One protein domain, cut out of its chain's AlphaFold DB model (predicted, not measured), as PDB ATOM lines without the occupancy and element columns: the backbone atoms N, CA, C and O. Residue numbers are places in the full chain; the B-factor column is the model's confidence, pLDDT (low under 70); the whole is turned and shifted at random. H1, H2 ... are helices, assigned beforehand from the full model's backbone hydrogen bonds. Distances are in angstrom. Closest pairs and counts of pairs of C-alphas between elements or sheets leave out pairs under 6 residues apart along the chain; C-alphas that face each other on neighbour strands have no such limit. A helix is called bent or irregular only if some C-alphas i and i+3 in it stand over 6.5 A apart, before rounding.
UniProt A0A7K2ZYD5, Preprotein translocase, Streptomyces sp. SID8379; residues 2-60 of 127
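What this domain is: This is residues 2 to 60 of the 127 residues of the protein "Preprotein translocase" of Streptomyces sp. SID8379 (UniProt A0A7K2ZYD5). Two helices make an L: the 15-residue H1 is the short arm, the 30-residue H2 is the long arm, and a tight link at residues 22 to 24 makes the corner. At the far end of H2 the chain turns off into the small helix H3, and there is no packed core, as long stretches of both arms stand free. The printed part has 59 residues with three named helices, in the order H1, H2, H3, and no named strand; its class is all helix. The whole is extended, with a radius of gyration of the C-alphas of 19.8 A, and flat, spanning 55 by 29 by 12 A.

How they stand to each other: Begin at residues 2 to 13, which stand free; of these, 7 to 13 belong to H1, the helix of residues 7 to 21. Next look at H2, residues 25 to 54, whose line is about perpendicular to that of H1, at 88 degrees. H1 and H2 are close but not clearly touching; their closest C-alphas, those of Leu 18 and Leu 26, are 6.7 A apart. Further along, residues 30 to 50 of H2 stand free. Then find H3, residues 56 to 59, close to H2 but not clearly touching it: their closest C-alphas, those of Arg 52 and Phe 59, are 7.0 A apart. H1 and H3 are apart. In the backbones of H1 and H2, every O i to N i+4 pair is within hydrogen-bond range; H3 is too short for such a pair, and its one O i to N i+3 pair is not within range.

Where its parts are: Find C-alpha 7 at (232.276, 171.907, 127.711); from there H1 runs 21.1 A to C-alpha 21. Pick up H2 at C-alpha 25, at (234.354, 193.051, 119.277), and go 43.0 A to C-alpha 54, at (193.123, 201.829, 110.570). After Leu 55 comes H3, from Gly 56 to Phe 59; it is irregular, but only just, with C-alphas 56 and 59 at 6.8 A from each other.

The domain as a whole: The two C-alphas farthest apart, those of Met 8 and Gly 56, are 55.1 A from each other, while the first and last printed C-alphas, those of Phe 2 and Gln 60, are 37.2 A apart. The printed part has no cut, and both links, H1 to H2 and H2 to H3, are tight. Look in the B-factor column for the model's confidence: the mean pLDDT of the printed part is 84.8, and it is under 70 at residues 2 to 3, residue 52 and residues 55 to 60.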
ATOM      1  N   PHE A   2     221.602 169.594 120.587       63.34
ATOM      2  CA  PHE A   2     222.447 170.538 121.354       63.34
ATOM      3  C   PHE A   2     222.984 169.984 122.685       63.34
ATOM      4  O   PHE A   2     223.931 170.518 123.244       63.34
ATOM      5  N   SER A   3     222.374 168.914 123.196       67.25
ATOM      6  CA  SER A   3     222.765 168.225 124.428       67.25
ATOM      7  C   SER A   3     224.091 167.461 124.330       67.25
ATOM      8  O   SER A   3     224.629 167.080 125.362       67.25
ATOM      9  N   ASP A   4     224.608 167.244 123.118       75.94
ATOM     10  CA  ASP A   4     225.882 166.553 122.876       75.94
ATOM     11  C   ASP A   4     227.090 167.505 122.829       75.94
ATOM     12  O   ASP A   4     228.224 167.041 122.775       75.94
ATOM     13  N   VAL A   5     226.865 168.827 122.867       80.38
ATOM     14  CA  VAL A   5     227.948 169.821 122.871       80.38
ATOM     15  C   VAL A   5     228.631 169.801 124.236       80.38
ATOM     16  O   VAL A   5     228.061 170.207 125.253       80.38
ATOM     17  N   GLY A   6     229.862 169.301 124.266       88.19
ATOM     18  CA  GLY A   6     230.664 169.226 125.482       88.19
ATOM     19  C   GLY A   6     231.212 170.588 125.916       88.19
ATOM     20  O   GLY A   6     231.357 171.509 125.113       88.19
ATOM     21  N   LEU A   7     231.612 170.700 127.189       91.81
ATOM     22  CA  LEU A   7     232.276 171.907 127.711       91.81
ATOM     23  C   LEU A   7     233.511 172.294 126.877       91.81
ATOM     24  O   LEU A   7     233.742 173.474 126.631       91.81
ATOM     25  N   MET A   8     234.277 171.302 126.414       90.94
ATOM     26  CA  MET A   8     235.460 171.530 125.579       90.94
ATOM     27  C   MET A   8     235.109 172.129 124.217       90.94
ATOM     28  O   MET A   8     235.802 173.026 123.755       90.94
ATOM     29  N   GLU A   9     234.020 171.685 123.594       89.69
ATOM     30  CA  GLU A   9     233.581 172.201 122.296       89.69
ATOM     31  C   GLU A   9     233.082 173.647 122.409       89.69
ATOM     32  O   GLU A   9     233.421 174.495 121.583       89.69
ATOM     33  N   LEU A  10     232.383 173.969 123.503       92.12
ATOM     34  CA  LEU A  10     232.012 175.346 123.834       92.12
ATOM     35  C   LEU A  10     233.235 176.262 123.960       92.12
ATOM     36  O   LEU A  10     233.221 177.384 123.451       92.12
ATOM     37  N   ILE A  11     234.297 175.787 124.616       95.12
ATOM     38  CA  ILE A  11     235.557 176.530 124.740       95.12
ATOM     39  C   ILE A  11     236.212 176.712 123.366       95.12
ATOM     40  O   ILE A  11     236.675 177.812 123.071       95.12
ATOM     41  N   THR A  12     236.213 175.688 122.510       95.06
ATOM     42  CA  THR A  12     236.754 175.771 121.144       95.06
ATOM     43  C   THR A  12     236.016 176.810 120.303       95.06
ATOM     44  O   THR A  12     236.654 177.663 119.690       95.06
ATOM     45  N   ILE A  13     234.680 176.801 120.312       93.56
ATOM     46  CA  ILE A  13     233.862 177.788 119.587       93.56
ATOM     47  C   ILE A  13     234.101 179.195 120.137       93.56
ATOM     48  O   ILE A  13     234.248 180.141 119.363       93.56
ATOM     49  N   ALA A  14     234.178 179.346 121.462       93.06
ATOM     50  CA  ALA A  14     234.494 180.626 122.079       93.06
ATOM     51  C   ALA A  14     235.879 181.118 121.639       93.06
ATOM     52  O   ALA A  14     235.999 182.249 121.183       93.06
ATOM     53  N   ALA A  15     236.907 180.270 121.691       95.19
ATOM     54  CA  ALA A  15     238.254 180.611 121.246       95.19
ATOM     55  C   ALA A  15     238.288 180.998 119.761       95.19
ATOM     56  O   ALA A  15     238.899 182.005 119.411       95.19
ATOM     57  N   LEU A  16     237.587 180.258 118.898       95.38
ATOM     58  CA  LEU A  16     237.484 180.564 117.473       95.38
ATOM     59  C   LEU A  16     236.780 181.906 117.239       95.38
ATOM     60  O   LEU A  16     237.272 182.737 116.482       95.38
ATOM     61  N   GLY A  17     235.670 182.165 117.932       93.81
ATOM     62  CA  GLY A  17     234.970 183.447 117.866       93.81
ATOM     63  C   GLY A  17     235.844 184.611 118.340       93.81
ATOM     64  O   GLY A  17     235.907 185.649 117.684       93.81
ATOM     65  N   LEU A  18     236.578 184.429 119.439       94.94
ATOM     66  CA  LEU A  18     237.527 185.424 119.942       94.94
ATOM     67  C   LEU A  18     238.694 185.644 118.969       94.94
ATOM     68  O   LEU A  18     239.157 186.771 118.855       94.94
ATOM     69  N   LEU A  19     239.156 184.615 118.250       95.50
ATOM     70  CA  LEU A  19     240.233 184.735 117.262       95.50
ATOM     71  C   LEU A  19     239.774 185.457 115.987       95.50
ATOM     72  O   LEU A  19     240.494 186.309 115.476       95.50
ATOM     73  N   LEU A  20     238.586 185.124 115.476       94.25
ATOM     74  CA  LEU A  20     238.049 185.685 114.234       94.25
ATOM     75  C   LEU A  20     237.603 187.140 114.396       94.25
ATOM     76  O   LEU A  20     237.885 187.977 113.541       94.25
ATOM     77  N   PHE A  21     236.891 187.436 115.482       93.12
ATOM     78  CA  PHE A  21     236.306 188.757 115.709       93.12
ATOM     79  C   PHE A  21     237.151 189.622 116.646       93.12
ATOM     80  O   PHE A  21     237.125 190.846 116.535       93.12
ATOM     81  N   GLY A  22     237.900 189.007 117.559       93.25
ATOM     82  CA  GLY A  22     238.578 189.688 118.657       93.25
ATOM     83  C   GLY A  22     237.739 189.695 119.946       93.25
ATOM     84  O   GLY A  22     236.507 189.804 119.888       93.25
ATOM     85  N   PRO A  23     238.385 189.631 121.128       92.94
ATOM     86  CA  PRO A  23     237.701 189.597 122.424       92.94
ATOM     87  C   PRO A  23     236.878 190.849 122.724       92.94
ATOM     88  O   PRO A  23     235.857 190.759 123.402       92.94
ATOM     89  N   ASP A  24     237.270 191.995 122.172       92.69
ATOM     90  CA  ASP A  24     236.581 193.264 122.403       92.69
ATOM     91  C   ASP A  24     235.356 193.438 121.497       92.69
ATOM     92  O   ASP A  24     234.371 194.072 121.874       92.69
ATOM     93  N   LYS A  25     235.393 192.855 120.293       92.56
ATOM     94  CA  LYS A  25     234.354 193.051 119.277       92.56
ATOM     95  C   LYS A  25     233.204 192.078 119.406       92.56
ATOM     96  O   LYS A  25     232.060 192.476 119.209       92.56
ATOM     97  N   LEU A  26     233.474 190.831 119.779       93.38
ATOM     98  CA  LEU A  26     232.437 189.824 119.984       93.38
ATOM     99  C   LEU A  26     231.303 190.315 120.916       93.38
ATOM    100  O   LEU A  26     230.151 190.327 120.475       93.38
ATOM    101  N   PRO A  27     231.560 190.810 122.145       90.25
ATOM    102  CA  PRO A  27     230.490 191.297 123.018       90.25
ATOM    103  C   PRO A  27     229.767 192.526 122.448       90.25
ATOM    104  O   PRO A  27     228.553 192.648 122.616       90.25
ATOM    105  N   GLU A  28     230.476 193.412 121.744       93.06
ATOM    106  CA  GLU A  28     229.889 194.567 121.056       93.06
ATOM    107  C   GLU A  28     228.887 194.115 119.975       93.06
ATOM    108  O   GLU A  28     227.752 194.603 119.924       93.06
ATOM    109  N   PHE A  29     229.256 193.115 119.166       93.06
ATOM    110  CA  PHE A  29     228.393 192.522 118.142       93.06
ATOM    111  C   PHE A  29     227.157 191.844 118.733       93.06
ATOM    112  O   PHE A  29     226.051 192.090 118.247       93.06
ATOM    113  N   LEU A  30     227.300 191.048 119.800       93.06
ATOM    114  CA  LEU A  30     226.147 190.419 120.457       93.06
ATOM    115  C   LEU A  30     225.165 191.464 120.998       93.06
ATOM    116  O   LEU A  30     223.953 191.316 120.840       93.06
ATOM    117  N   GLN A  31     225.668 192.540 121.607       94.88
ATOM    118  CA  GLN A  31     224.817 193.623 122.100       94.88
ATOM    119  C   GLN A  31     224.083 194.336 120.963       94.88
ATOM    120  O   GLN A  31     222.896 194.641 121.093       94.88
ATOM    121  N   ASN A  32     224.768 194.597 119.848       94.88
ATOM    122  CA  ASN A  32     224.162 195.202 118.665       94.88
ATOM    123  C   ASN A  32     223.074 194.304 118.077       94.88
ATOM    124  O   ASN A  32     221.959 194.774 117.864       94.88
ATOM    125  N   ALA A  33     223.350 193.011 117.910       95.00
ATOM    126  CA  ALA A  33     222.370 192.037 117.442       95.00
ATOM    127  C   ALA A  33     221.145 191.980 118.368       95.00
ATOM    128  O   ALA A  33     220.013 192.093 117.903       95.00
ATOM    129  N   ALA A  34     221.354 191.903 119.686       94.12
ATOM    130  CA  ALA A  34     220.268 191.884 120.663       94.12
ATOM    131  C   ALA A  34     219.412 193.162 120.617       94.12
ATOM    132  O   ALA A  34     218.184 193.088 120.684       94.12
ATOM    133  N   ARG A  35     220.041 194.337 120.471       95.12
ATOM    134  CA  ARG A  35     219.332 195.616 120.303       95.12
ATOM    135  C   ARG A  35     218.517 195.644 119.014       95.12
ATOM    136  O   ARG A  35     217.361 196.050 119.050       95.12
ATOM    137  N   THR A  36     219.086 195.188 117.903       95.50
ATOM    138  CA  THR A  36     218.390 195.122 116.613       95.50
ATOM    139  C   THR A  36     217.184 194.193 116.681       95.50
ATOM    140  O   THR A  36     216.096 194.587 116.278       95.50
ATOM    141  N   VAL A  37     217.331 193.003 117.269       92.62
ATOM    142  CA  VAL A  37     216.220 192.054 117.443       92.62
ATOM    143  C   VAL A  37     215.092 192.656 118.284       92.62
ATOM    144  O   VAL A  37     213.924 192.490 117.940       92.62
ATOM    145  N   ARG A  38     215.416 193.391 119.356       91.94
ATOM    146  CA  ARG A  38     214.405 194.102 120.161       91.94
ATOM    147  C   ARG A  38     213.660 195.156 119.345       91.94
ATOM    148  O   ARG A  38     212.438 195.143 119.348       91.94
ATOM    149  N   ARG A  39     214.380 195.981 118.581       90.88
ATOM    150  CA  ARG A  39     213.776 197.007 117.714       90.88
ATOM    151  C   ARG A  39     212.874 196.410 116.639       90.88
ATOM    152  O   ARG A  39     211.808 196.947 116.381       90.88
ATOM    153  N   ILE A  40     213.281 195.296 116.027       91.00
ATOM    154  CA  ILE A  40     212.457 194.586 115.037       91.00
ATOM    155  C   ILE A  40     211.151 194.111 115.678       91.00
ATOM    156  O   ILE A  40     210.089 194.231 115.070       91.00
ATOM    157  N   ARG A  41     211.223 193.585 116.906       85.56
ATOM    158  CA  ARG A  41     210.039 193.150 117.645       85.56
ATOM    159  C   ARG A  41     209.103 194.318 117.954       85.56
ATOM    160  O   ARG A  41     207.923 194.202 117.661       85.56
ATOM    161  N   GLU A  42     209.633 195.411 118.491       87.44
ATOM    162  CA  GLU A  42     208.870 196.631 118.800       87.44
ATOM    163  C   GLU A  42     208.191 197.186 117.539       87.44
ATOM    164  O   GLU A  42     206.979 197.349 117.519       87.44
ATOM    165  N   PHE A  43     208.931 197.321 116.434       86.44
ATOM    166  CA  PHE A  43     208.386 197.781 115.153       86.44
ATOM    167  C   PHE A  43     207.280 196.865 114.603       86.44
ATOM    168  O   PHE A  43     206.314 197.337 114.011       86.44
ATOM    169  N   SER A  44     207.410 195.550 114.801       84.31
ATOM    170  CA  SER A  44     206.387 194.584 114.385       84.31
ATOM    171  C   SER A  44     205.117 194.696 115.231       84.31
ATOM    172  O   SER A  44     204.021 194.574 114.694       84.31
ATOM    173  N   GLU A  45     205.259 194.915 116.540       81.50
ATOM    174  CA  GLU A  45     204.140 195.120 117.466       81.50
ATOM    175  C   GLU A  45     203.419 196.452 117.162       81.50
ATOM    176  O   GLU A  45     202.191 196.467 117.051       81.50
ATOM    177  N   ASP A  46     204.166 197.531 116.907       83.75
ATOM    178  CA  ASP A  46     203.624 198.851 116.554       83.75
ATOM    179  C   ASP A  46     202.884 198.830 115.205       83.75
ATOM    180  O   ASP A  46     201.740 199.277 115.112       83.75
ATOM    181  N   ALA A  47     203.484 198.234 114.168       80.62
ATOM    182  CA  ALA A  47     202.861 198.119 112.847       80.62
ATOM    183  C   ALA A  47     201.585 197.260 112.877       80.62
ATOM    184  O   ALA A  47     200.603 197.572 112.206       80.62
ATOM    185  N   GLN A  48     201.562 196.190 113.682       73.75
ATOM    186  CA  GLN A  48     200.345 195.404 113.914       73.75
ATOM    187  C   GLN A  48     199.242 196.244 114.563       73.75
ATOM    188  O   GLN A  48     198.065 196.079 114.231       73.75
ATOM    189  N   GLN A  49     199.605 197.125 115.495       77.00
ATOM    190  CA  GLN A  49     198.659 197.994 116.180       77.00
ATOM    191  C   GLN A  49     198.090 199.067 115.243       77.00
ATOM    192  O   GLN A  49     196.878 199.289 115.263       77.00
ATOM    193  N   GLU A  50     198.921 199.656 114.382       75.19
ATOM    194  CA  GLU A  50     198.516 200.629 113.360       75.19
ATOM    195  C   GLU A  50     197.568 199.995 112.328       75.19
ATOM    196  O   GLU A  50     196.438 200.462 112.168       75.19
ATOM    197  N   ILE A  51     197.935 198.841 111.755       72.38
ATOM    198  CA  ILE A  51     197.094 198.062 110.823       72.38
ATOM    199  C   ILE A  51     195.743 197.706 111.461       72.38
ATOM    200  O   ILE A  51     194.696 197.862 110.833       72.38
ATOM    201  N   ARG A  52     195.740 197.265 112.726       68.75
ATOM    202  CA  ARG A  52     194.507 196.947 113.464       68.75
ATOM    203  C   ARG A  52     193.634 198.183 113.697       68.75
ATOM    204  O   ARG A  52     192.412 198.054 113.736       68.75
ATOM    205  N   SER A  53     194.245 199.349 113.901       71.62
ATOM    206  CA  SER A  53     193.528 200.592 114.195       71.62
ATOM    207  C   SER A  53     192.919 201.253 112.958       71.62
ATOM    208  O   SER A  53     191.833 201.821 113.066       71.62
ATOM    209  N   GLU A  54     193.559 201.139 111.792       71.00
ATOM    210  CA  GLU A  54     193.123 201.829 110.570       71.00
ATOM    211  C   GLU A  54     192.235 200.979 109.655       71.00
ATOM    212  O   GLU A  54     191.358 201.516 108.982       71.00
ATOM    213  N   LEU A  55     192.417 199.655 109.633       66.19
ATOM    214  CA  LEU A  55     191.736 198.780 108.668       66.19
ATOM    215  C   LEU A  55     190.551 198.001 109.262       66.19
ATOM    216  O   LEU A  55     189.876 197.253 108.556       66.19
ATOM    217  N   GLY A  56     190.252 198.211 110.546       61.78
ATOM    218  CA  GLY A  56     189.113 197.596 111.216       61.78
ATOM    219  C   GLY A  56     189.250 196.078 111.423       61.78
ATOM    220  O   GLY A  56     190.240 195.454 111.042       61.78
ATOM    221  N   PRO A  57     188.253 195.449 112.069       61.06
ATOM    222  CA  PRO A  57     188.278 194.039 112.462       61.06
ATOM    223  C   PRO A  57     188.379 193.029 111.299       61.06
ATOM    224  O   PRO A  57     188.526 191.841 111.564       61.06
ATOM    225  N   GLU A  58     188.349 193.471 110.038       56.47
ATOM    226  CA  GLU A  58     188.381 192.598 108.853       56.47
ATOM    227  C   GLU A  58     189.780 192.049 108.506       56.47
ATOM    228  O   GLU A  58     189.892 191.127 107.707       56.47
ATOM    229  N   PHE A  59     190.849 192.530 109.158       54.91
ATOM    230  CA  PHE A  59     192.209 191.967 109.046       54.91
ATOM    231  C   PHE A  59     192.635 191.137 110.267       54.91
ATOM    232  O   PHE A  59     193.810 190.802 110.416       54.91
ATOM    233  N   GLN A  60     191.691 190.772 111.144       55.50
ATOM    234  CA  GLN A  60     191.957 189.867 112.273       55.50
ATOM    235  C   GLN A  60     192.474 188.485 111.833       55.50
ATOM    236  O   GLN A  60     193.156 187.832 112.621       55.50
TER     237      GLN A  60